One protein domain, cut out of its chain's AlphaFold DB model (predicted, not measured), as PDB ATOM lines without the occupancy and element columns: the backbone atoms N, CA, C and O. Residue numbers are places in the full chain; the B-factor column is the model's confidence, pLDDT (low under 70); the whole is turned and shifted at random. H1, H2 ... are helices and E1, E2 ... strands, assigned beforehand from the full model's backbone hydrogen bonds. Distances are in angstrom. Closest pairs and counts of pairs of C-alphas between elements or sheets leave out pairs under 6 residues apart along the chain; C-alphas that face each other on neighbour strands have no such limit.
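AT A GLANCE: This is residues 207 to 279 of the 374 residues of the protein "FAR1 DNA binding domain-containing protein" of Artemisia annua (UniProt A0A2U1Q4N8). A small body with a long helical arm: the hairpin of E1 and E2 has the short helix H2 packed over one face of it, and the long helix H3 leads away from this body, with residues 262 to 279 sticking out free. The tiny helix H1 lies in the link region between the hairpin and H2, and a loop of residues 244 to 257 joins H2 to the arm. The printed part has 73 residues, with two named strands and then three named helices in the order E1, E2, H1, H2, H3; the two-stranded sheet is antiparallel and the class is mostly helix. The whole is loose, with a radius of gyration of the C-alphas of 16.2 A, and spans 50 by 33 by 17 A, the arm making much of the length.

HOW THE PARTS SIT: Start at E1, residues 212 to 214, and go on to E2, residues 221 to 223: they form an antiparallel hairpin, their directions 165 degrees apart. Look at N 213 and O 222, 2.8 A apart, and N 222 and O 213, 2.9 A apart, both within hydrogen-bond range. C-alphas 212 and 223 face each other at 4.3 A. Next come H1, residues 228 to 231, and H2, residues 236 to 243, which are apart. The closest C-alphas of E1 and H2 are those of Val 212 and Ile 238, 6.3 A apart. Those of E2 and H2 are Cys 223 and Ile 238, 6.7 A apart. H3, residues 258 to 278, is apart from E1, E2, H1 and H2. In H2 and H3 every O i to N i+4 pair is within hydrogen-bond range; H1 is too short for such a pair, and its one O i to N i+3 pair is not within range.

IN THESE COORDINATES: Find C-alpha 212 at (-19.781, 10.517, -49.511), where E1 begins; it measures 6.7 A from first to last C-alpha, and E2 6.9 A. Move on to H1, 5.4 A long from C-alpha 228 to C-alpha 231, and to H2, 10.4 A long, which begins at C-alpha 236, (-22.624, 7.278, -39.790). From C-alpha 258 at (-21.456, 28.179, -33.065) H3 runs 30.5 A to C-alpha 278 at (-51.800, 31.369, -34.232).

THE WHOLE: The C-alphas of Asp 246 and Glu 278, 51.3 A apart, are the two farthest apart. The printed part has no cut, and the link from H2 to H3, 14 residues, is long. Look for low confidence, pLDDT under 70, at residue 207, residues 218 to 219 and residues 245 to 261; the mean of the printed part is 75.8.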
ATOM      1  N   PHE A 207     -31.321  -1.237 -49.472       66.94
ATOM      2  CA  PHE A 207     -30.195  -1.084 -50.405       66.94
ATOM      3  C   PHE A 207     -30.050   0.357 -50.949       66.94
ATOM      4  O   PHE A 207     -29.945   0.584 -52.153       66.94
ATOM      5  N   ILE A 208     -30.053   1.360 -50.063       73.81
ATOM      6  CA  ILE A 208     -29.772   2.757 -50.443       73.81
ATOM      7  C   ILE A 208     -28.267   3.034 -50.327       73.81
ATOM      8  O   ILE A 208     -27.728   3.149 -49.225       73.81
ATOM      9  N   ASP A 209     -27.597   3.211 -51.467       78.25
ATOM     10  CA  ASP A 209     -26.182   3.594 -51.520       78.25
ATOM     11  C   ASP A 209     -25.957   5.063 -51.115       78.25
ATOM     12  O   ASP A 209     -26.299   6.014 -51.829       78.25
ATOM     13  N   TYR A 210     -25.296   5.262 -49.973       83.31
ATOM     14  CA  TYR A 210     -24.938   6.585 -49.469       83.31
ATOM     15  C   TYR A 210     -23.555   7.026 -49.953       83.31
ATOM     16  O   TYR A 210     -22.527   6.697 -49.360       83.31
ATOM     17  N   LYS A 211     -23.524   7.837 -51.014       85.62
ATOM     18  CA  LYS A 211     -22.286   8.419 -51.546       85.62
ATOM     19  C   LYS A 211     -21.784   9.531 -50.618       85.62
ATOM     20  O   LYS A 211     -22.550  10.415 -50.227       85.62
ATOM     21  N   VAL A 212     -20.498   9.482 -50.272       86.25
ATOM     22  CA  VAL A 212     -19.781  10.517 -49.511       86.25
ATOM     23  C   VAL A 212     -18.741  11.150 -50.429       86.25
ATOM     24  O   VAL A 212     -17.918  10.446 -51.011       86.25
ATOM     25  N   LEU A 213     -18.771  12.472 -50.543       83.00
ATOM     26  CA  LEU A 213     -17.793  13.280 -51.260       83.00
ATOM     27  C   LEU A 213     -16.940  14.034 -50.235       83.00
ATOM     28  O   LEU A 213     -17.479  14.583 -49.274       83.00
ATOM     29  N   ARG A 214     -15.621  14.067 -50.445       78.88
ATOM     30  CA  ARG A 214     -14.672  14.884 -49.673       78.88
ATOM     31  C   ARG A 214     -13.853  15.734 -50.633       78.88
ATOM     32  O   ARG A 214     -13.134  15.174 -51.459       78.88
ATOM     33  N   THR A 215     -13.902  17.050 -50.469       79.75
ATOM     34  CA  THR A 215     -12.974  17.968 -51.136       79.75
ATOM     35  C   THR A 215     -11.638  17.914 -50.401       79.75
ATOM     36  O   THR A 215     -11.600  17.958 -49.169       79.75
ATOM     37  N   ILE A 216     -10.531  17.753 -51.131       73.12
ATOM     38  CA  ILE A 216      -9.208  17.589 -50.508       73.12
ATOM     39  C   ILE A 216      -8.684  18.926 -49.976       73.12
ATOM     40  O   ILE A 216      -8.201  18.964 -48.850       73.12
ATOM     41  N   GLU A 217      -8.852  19.992 -50.761       72.69
ATOM     42  CA  GLU A 217      -8.365  21.354 -50.500       72.69
ATOM     43  C   GLU A 217      -9.012  21.983 -49.257       72.69
ATOM     44  O   GLU A 217      -8.321  22.416 -48.339       72.69
ATOM     45  N   ASP A 218     -10.346  21.974 -49.181       68.88
ATOM     46  CA  ASP A 218     -11.074  22.539 -48.040       68.88
ATOM     47  C   ASP A 218     -11.242  21.587 -46.854       68.88
ATOM     48  O   ASP A 218     -11.617  22.024 -45.766       68.88
ATOM     49  N   GLY A 219     -11.036  20.283 -47.060       69.12
ATOM     50  CA  GLY A 219     -11.390  19.247 -46.089       69.12
ATOM     51  C   GLY A 219     -12.901  19.060 -45.882       69.12
ATOM     52  O   GLY A 219     -13.288  18.272 -45.022       69.12
ATOM     53  N   SER A 220     -13.752  19.750 -46.650       76.88
ATOM     54  CA  SER A 220     -15.213  19.684 -46.549       76.88
ATOM     55  C   SER A 220     -15.764  18.325 -46.995       76.88
ATOM     56  O   SER A 220     -15.222  17.672 -47.893       76.88
ATOM     57  N   VAL A 221     -16.836  17.865 -46.335       80.75
ATOM     58  CA  VAL A 221     -17.372  16.505 -46.512       80.75
ATOM     59  C   VAL A 221     -18.894  16.517 -46.566       80.75
ATOM     60  O   VAL A 221     -19.561  16.969 -45.638       80.75
ATOM     61  N   VAL A 222     -19.447  15.977 -47.651       83.81
ATOM     62  CA  VAL A 222     -20.888  15.953 -47.927       83.81
ATOM     63  C   VAL A 222     -21.320  14.518 -48.199       83.81
ATOM     64  O   VAL A 222     -20.642  13.778 -48.903       83.81
ATOM     65  N   CYS A 223     -22.473  14.109 -47.670       87.88
ATOM     66  CA  CYS A 223     -23.053  12.800 -47.953       87.88
ATOM     67  C   CYS A 223     -24.498  12.934 -48.438       87.88
ATOM     68  O   CYS A 223     -25.264  13.745 -47.911       87.88
ATOM     69  N   THR A 224     -24.900  12.081 -49.387       88.75
ATOM     70  CA  THR A 224     -26.284  12.011 -49.897       88.75
ATOM     71  C   THR A 224     -27.320  11.715 -48.807       88.75
ATOM     72  O   THR A 224     -28.498  11.994 -49.005       88.75
ATOM     73  N   CYS A 225     -26.889  11.258 -47.621       86.88
ATOM     74  CA  CYS A 225     -27.718  11.143 -46.418       86.88
ATOM     75  C   CYS A 225     -28.376  12.471 -45.985       86.88
ATOM     76  O   CYS A 225     -29.332  12.432 -45.217       86.88
ATOM     77  N   ARG A 226     -27.829  13.633 -46.398       81.56
ATOM     78  CA  ARG A 226     -28.227  15.005 -45.994       81.56
ATOM     79  C   ARG A 226     -28.364  15.252 -44.479       81.56
ATOM     80  O   ARG A 226     -28.848  16.294 -44.063       81.56
ATOM     81  N   HIS A 227     -27.882  14.333 -43.649       83.00
ATOM     82  CA  HIS A 227     -28.064  14.332 -42.198       83.00
ATOM     83  C   HIS A 227     -27.449  15.565 -41.524       83.00
ATOM     84  O   HIS A 227     -28.102  16.180 -40.693       83.00
ATOM     85  N   PHE A 228     -26.260  15.991 -41.963       78.75
ATOM     86  CA  PHE A 228     -25.625  17.229 -41.495       78.75
ATOM     87  C   PHE A 228     -26.507  18.459 -41.761       78.75
ATOM     88  O   PHE A 228     -26.726  19.264 -40.867       78.75
ATOM     89  N   ALA A 229     -27.132  18.538 -42.940       77.81
ATOM     90  CA  ALA A 229     -28.060  19.614 -43.294       77.81
ATOM     91  C   ALA A 229     -29.440  19.520 -42.603       77.81
ATOM     92  O   ALA A 229     -30.245  20.433 -42.751       77.81
ATOM     93  N   ARG A 230     -29.738  18.429 -41.878       79.56
ATOM     94  CA  ARG A 230     -30.996  18.242 -41.127       79.56
ATOM     95  C   ARG A 230     -30.815  18.291 -39.605       79.56
ATOM     96  O   ARG A 230     -31.759  18.644 -38.910       79.56
ATOM     97  N   PHE A 231     -29.645  17.907 -39.100       76.56
ATOM     98  CA  PHE A 231     -29.381  17.712 -37.671       76.56
ATOM     99  C   PHE A 231     -28.083  18.382 -37.177       76.56
ATOM    100  O   PHE A 231     -27.758  18.266 -36.003       76.56
ATOM    101  N   GLY A 232     -27.312  19.045 -38.046       77.81
ATOM    102  CA  GLY A 232     -26.077  19.754 -37.678       77.81
ATOM    103  C   GLY A 232     -24.834  18.876 -37.461       77.81
ATOM    104  O   GLY A 232     -23.747  19.413 -37.284       77.81
ATOM    105  N   PHE A 233     -24.947  17.542 -37.507       81.44
ATOM    106  CA  PHE A 233     -23.822  16.620 -37.292       81.44
ATOM    107  C   PHE A 233     -23.672  15.547 -38.387       81.44
ATOM    108  O   PHE A 233     -24.584  15.251 -39.163       81.44
ATOM    109  N   LEU A 234     -22.467  14.979 -38.486       83.94
ATOM    110  CA  LEU A 234     -22.077  14.044 -39.546       83.94
ATOM    111  C   LEU A 234     -22.842  12.708 -39.428       83.94
ATOM    112  O   LEU A 234     -22.941  12.137 -38.345       83.94
ATOM    113  N   CYS A 235     -23.358  12.155 -40.537       87.88
ATOM    114  CA  CYS A 235     -23.978  10.820 -40.498       87.88
ATOM    115  C   CYS A 235     -22.938   9.701 -40.362       87.88
ATOM    116  O   CYS A 235     -21.800   9.821 -40.815       87.88
ATOM    117  N   ARG A 236     -23.385   8.543 -39.855       86.56
ATOM    118  CA  ARG A 236     -22.624   7.278 -39.790       86.56
ATOM    119  C   ARG A 236     -21.874   6.930 -41.087       86.56
ATOM    120  O   ARG A 236     -20.801   6.341 -41.020       86.56
ATOM    121  N   HIS A 237     -22.400   7.303 -42.253       88.44
ATOM    122  CA  HIS A 237     -21.754   7.070 -43.553       88.44
ATOM    123  C   HIS A 237     -20.464   7.886 -43.725       88.44
ATOM    124  O   HIS A 237     -19.480   7.363 -44.241       88.44
ATOM    125  N   ILE A 238     -20.429   9.126 -43.224       85.00
ATOM    126  CA  ILE A 238     -19.227   9.969 -43.216       85.00
ATOM    127  C   ILE A 238     -18.172   9.362 -42.282       85.00
ATOM    128  O   ILE A 238     -17.042   9.137 -42.707       85.00
ATOM    129  N   PHE A 239     -18.558   8.990 -41.056       83.00
ATOM    130  CA  PHE A 239     -17.658   8.311 -40.113       83.00
ATOM    131  C   PHE A 239     -17.122   6.969 -40.644       83.00
ATOM    132  O   PHE A 239     -15.964   6.636 -40.407       83.00
ATOM    133  N   CYS A 240     -17.924   6.221 -41.410       83.19
ATOM    134  CA  CYS A 240     -17.479   5.004 -42.093       83.19
ATOM    135  C   CYS A 240     -16.356   5.301 -43.106       83.19
ATOM    136  O   CYS A 240     -15.333   4.622 -43.123       83.19
ATOM    137  N   VAL A 241     -16.504   6.365 -43.903       80.44
ATOM    138  CA  VAL A 241     -15.494   6.780 -44.893       80.44
ATOM    139  C   VAL A 241     -14.247   7.392 -44.243       80.44
ATOM    140  O   VAL A 241     -13.156   7.215 -44.779       80.44
ATOM    141  N   PHE A 242     -14.368   8.043 -43.080       82.31
ATOM    142  CA  PHE A 242     -13.210   8.486 -42.291       82.31
ATOM    143  C   PHE A 242     -12.418   7.295 -41.748       82.31
ATOM    144  O   PHE A 242     -11.206   7.229 -41.948       82.31
ATOM    145  N   LYS A 243     -13.110   6.318 -41.144       79.06
ATOM    146  CA  LYS A 243     -12.489   5.091 -40.630       79.06
ATOM    147  C   LYS A 243     -11.802   4.281 -41.733       79.06
ATOM    148  O   LYS A 243     -10.708   3.782 -41.519       79.06
ATOM    149  N   ASN A 244     -12.401   4.194 -42.919       76.50
ATOM    150  CA  ASN A 244     -11.835   3.458 -44.058       76.50
ATOM    151  C   ASN A 244     -10.707   4.218 -44.796       76.50
ATOM    152  O   ASN A 244     -10.290   3.787 -45.871       76.50
ATOM    153  N   ARG A 245     -10.254   5.367 -44.273       69.88
ATOM    154  CA  ARG A 245      -9.133   6.169 -44.798       69.88
ATOM    155  C   ARG A 245      -8.217   6.706 -43.688       69.88
ATOM    156  O   ARG A 245      -7.521   7.693 -43.910       69.88
ATOM    157  N   ASP A 246      -8.274   6.104 -42.498       66.19
ATOM    158  CA  ASP A 246      -7.476   6.454 -41.311       66.19
ATOM    159  C   ASP A 246      -7.512   7.950 -40.919       66.19
ATOM    160  O   ASP A 246      -6.580   8.497 -40.322       66.19
ATOM    161  N   ILE A 247      -8.627   8.628 -41.223       68.62
ATOM    162  CA  ILE A 247      -8.849  10.041 -40.890       68.62
ATOM    163  C   ILE A 247      -9.250  10.138 -39.412       68.62
ATOM    164  O   ILE A 247     -10.430  10.172 -39.064       68.62
ATOM    165  N   ASN A 248      -8.241  10.176 -38.543       59.22
ATOM    166  CA  ASN A 248      -8.403  10.237 -37.085       59.22
ATOM    167  C   ASN A 248      -8.683  11.654 -36.536       59.22
ATOM    168  O   ASN A 248      -8.920  11.805 -35.340       59.22
ATOM    169  N   VAL A 249      -8.669  12.687 -37.388       60.97
ATOM    170  CA  VAL A 249      -8.931  14.089 -37.021       60.97
ATOM    171  C   VAL A 249     -10.095  14.625 -37.855       60.97
ATOM    172  O   VAL A 249     -10.059  14.572 -39.085       60.97
ATOM    173  N   ILE A 250     -11.127  15.149 -37.192       63.50
ATOM    174  CA  ILE A 250     -12.249  15.833 -37.850       63.50
ATOM    175  C   ILE A 250     -11.793  17.264 -38.197       63.50
ATOM    176  O   ILE A 250     -11.307  17.948 -37.301       63.50
ATOM    177  N   PRO A 251     -11.932  17.739 -39.451       60.00
ATOM    178  CA  PRO A 251     -11.539  19.100 -39.823       60.00
ATOM    179  C   PRO A 251     -12.288  20.184 -39.031       60.00
ATOM    180  O   PRO A 251     -13.519  20.220 -39.055       60.00
ATOM    181  N   GLU A 252     -11.546  21.096 -38.396       54.19
ATOM    182  CA  GLU A 252     -12.057  22.156 -37.497       54.19
ATOM    183  C   GLU A 252     -13.121  23.045 -38.168       54.19
ATOM    184  O   GLU A 252     -14.178  23.295 -37.589       54.19
ATOM    185  N   LYS A 253     -12.944  23.344 -39.467       56.34
ATOM    186  CA  LYS A 253     -13.918  24.030 -40.349       56.34
ATOM    187  C   LYS A 253     -15.360  23.472 -40.310       56.34
ATOM    188  O   LYS A 253     -16.261  24.124 -40.833       56.34
ATOM    189  N   LEU A 254     -15.595  22.272 -39.768       55.09
ATOM    190  CA  LEU A 254     -16.926  21.666 -39.607       55.09
ATOM    191  C   LEU A 254     -17.613  21.986 -38.262       55.09
ATOM    192  O   LEU A 254     -18.803  21.702 -38.137       55.09
ATOM    193  N   GLY A 255     -16.905  22.547 -37.274       53.69
ATOM    194  CA  GLY A 255     -17.464  22.977 -35.982       53.69
ATOM    195  C   GLY A 255     -17.663  24.495 -35.849       53.69
ATOM    196  O   GLY A 255     -18.584  24.945 -35.167       53.69
ATOM    197  N   ASP A 256     -16.840  25.290 -36.534       54.94
ATOM    198  CA  ASP A 256     -16.596  26.692 -36.165       54.94
ATOM    199  C   ASP A 256     -17.592  27.708 -36.754       54.94
ATOM    200  O   ASP A 256     -17.221  28.626 -37.482       54.94
ATOM    201  N   ASN A 257     -18.881  27.561 -36.434       55.56
ATOM    202  CA  ASN A 257     -19.897  28.618 -36.585       55.56
ATOM    203  C   ASN A 257     -20.984  28.514 -35.491       55.56
ATOM    204  O   ASN A 257     -22.179  28.600 -35.770       55.56
ATOM    205  N   VAL A 258     -20.562  28.321 -34.234       60.00
ATOM    206  CA  VAL A 258     -21.456  28.179 -33.065       60.00
ATOM    207  C   VAL A 258     -22.429  29.360 -32.942       60.00
ATOM    208  O   VAL A 258     -23.617  29.143 -32.730       60.00
ATOM    209  N   GLU A 259     -21.954  30.589 -33.166       61.62
ATOM    210  CA  GLU A 259     -22.770  31.815 -33.148       61.62
ATOM    211  C   GLU A 259     -23.922  31.746 -34.162       61.62
ATOM    212  O   GLU A 259     -25.082  31.856 -33.783       61.62
ATOM    213  N   LYS A 260     -23.627  31.417 -35.429       65.12
ATOM    214  CA  LYS A 260     -24.643  31.305 -36.494       65.12
ATOM    215  C   LYS A 260     -25.623  30.148 -36.278       65.12
ATOM    216  O   LYS A 260     -26.729  30.173 -36.813       65.12
ATOM    217  N   MET A 261     -25.224  29.124 -35.519       63.81
ATOM    218  CA  MET A 261     -26.141  28.073 -35.071       63.81
ATOM    219  C   MET A 261     -27.068  28.592 -33.963       63.81
ATOM    220  O   MET A 261     -28.254  28.278 -33.986       63.81
ATOM    221  N   GLY A 262     -26.560  29.431 -33.053       70.25
ATOM    222  CA  GLY A 262     -27.360  30.183 -32.081       70.25
ATOM    223  C   GLY A 262     -28.397  31.079 -32.762       70.25
ATOM    224  O   GLY A 262     -29.590  30.881 -32.538       70.25
ATOM    225  N   ASP A 263     -27.961  31.955 -33.676       76.75
ATOM    226  CA  ASP A 263     -28.832  32.834 -34.479       76.75
ATOM    227  C   ASP A 263     -29.963  32.049 -35.172       76.75
ATOM    228  O   ASP A 263     -31.102  32.507 -35.287       76.75
ATOM    229  N   PHE A 264     -29.648  30.851 -35.676       73.75
ATOM    230  CA  PHE A 264     -30.604  29.991 -36.368       73.75
ATOM    231  C   PHE A 264     -31.579  29.295 -35.409       73.75
ATOM    232  O   PHE A 264     -32.766  29.203 -35.726       73.75
ATOM    233  N   VAL A 265     -31.117  28.840 -34.241       79.44
ATOM    234  CA  VAL A 265     -31.974  28.242 -33.204       79.44
ATOM    235  C   VAL A 265     -32.923  29.283 -32.614       79.44
ATOM    236  O   VAL A 265     -34.125  29.035 -32.599       79.44
ATOM    237  N   GLU A 266     -32.440  30.471 -32.241       85.62
ATOM    238  CA  GLU A 266     -33.288  31.564 -31.730       85.62
ATOM    239  C   GLU A 266     -34.364  31.960 -32.760       85.62
ATOM    240  O   GLU A 266     -35.541  32.142 -32.433       85.62
ATOM    241  N   LYS A 267     -33.997  31.994 -34.047       88.06
ATOM    242  CA  LYS A 267     -34.934  32.260 -35.147       88.06
ATOM    243  C   LYS A 267     -35.961  31.140 -35.360       88.06
ATOM    244  O   LYS A 267     -37.095  31.439 -35.737       88.06
ATOM    245  N   LEU A 268     -35.604  29.878 -35.106       80.38
ATOM    246  CA  LEU A 268     -36.547  28.752 -35.104       80.38
ATOM    247  C   LEU A 268     -37.477  28.777 -33.883       80.38
ATOM    248  O   LEU A 268     -38.665  28.500 -34.035       80.38
ATOM    249  N   GLU A 269     -36.980  29.128 -32.697       84.19
ATOM    250  CA  GLU A 269     -37.795  29.258 -31.480       84.19
ATOM    251  C   GLU A 269     -38.804  30.411 -31.596       84.19
ATOM    252  O   GLU A 269     -39.984  30.246 -31.267       84.19
ATOM    253  N   LYS A 270     -38.390  31.542 -32.176       91.62
ATOM    254  CA  LYS A 270     -39.292  32.650 -32.514       91.62
ATOM    255  C   LYS A 270     -40.386  32.214 -33.497       91.62
ATOM    256  O   LYS A 270     -41.564  32.400 -33.213       91.62
ATOM    257  N   LEU A 271     -40.021  31.549 -34.595       85.75
ATOM    258  CA  LEU A 271     -40.995  31.064 -35.583       85.75
ATOM    259  C   LEU A 271     -41.952  30.010 -34.990       85.75
ATOM    260  O   LEU A 271     -43.136  29.978 -35.320       85.75
ATOM    261  N   LYS A 272     -41.458  29.159 -34.079       81.62
ATOM    262  CA  LYS A 272     -42.276  28.189 -33.337       81.62
ATOM    263  C   LYS A 272     -43.303  28.886 -32.442       81.62
ATOM    264  O   LYS A 272     -44.464  28.492 -32.456       81.62
ATOM    265  N   THR A 273     -42.894  29.904 -31.684       83.25
ATOM    266  CA  THR A 273     -43.807  30.638 -30.788       83.25
ATOM    267  C   THR A 273     -44.837  31.474 -31.549       83.25
ATOM    268  O   THR A 273     -45.960  31.607 -31.073       83.25
ATOM    269  N   GLU A 274     -44.512  31.957 -32.751       84.88
ATOM    270  CA  GLU A 274     -45.478  32.588 -33.665       84.88
ATOM    271  C   GLU A 274     -46.564  31.587 -34.114       84.88
ATOM    272  O   GLU A 274     -47.753  31.849 -33.939       84.88
ATOM    273  N   VAL A 275     -46.180  30.388 -34.573       82.88
ATOM    274  CA  VAL A 275     -47.138  29.339 -34.990       82.88
ATOM    275  C   VAL A 275     -47.964  28.786 -33.815       82.88
ATOM    276  O   VAL A 275     -49.162  28.549 -33.964       82.88
ATOM    277  N   GLU A 276     -47.363  28.603 -32.635       77.62
ATOM    278  CA  GLU A 276     -48.079  28.150 -31.425       77.62
ATOM    279  C   GLU A 276     -49.037  29.216 -30.850       77.62
ATOM    280  O   GLU A 276     -49.937  28.868 -30.082       77.62
ATOM    281  N   ALA A 277     -48.883  30.490 -31.231       77.00
ATOM    282  CA  ALA A 277     -49.824  31.562 -30.904       77.00
ATOM    283  C   ALA A 277     -50.991  31.657 -31.909       77.00
ATOM    284  O   ALA A 277     -52.117  31.945 -31.500       77.00
ATOM    285  N   GLU A 278     -50.749  31.392 -33.199       74.31
ATOM    286  CA  GLU A 278     -51.800  31.369 -34.232       74.31
ATOM    287  C   GLU A 278     -52.724  30.144 -34.119       74.31
ATOM    288  O   GLU A 278     -53.917  30.244 -34.416       74.31
ATOM    289  N   VAL A 279     -52.204  29.000 -33.657       71.00
ATOM    290  CA  VAL A 279     -52.989  27.775 -33.431       71.00
ATOM    291  C   VAL A 279     -52.840  27.313 -31.977       71.00
ATOM    292  O   VAL A 279     -51.957  26.507 -31.671       71.00
TER     293      VAL A 279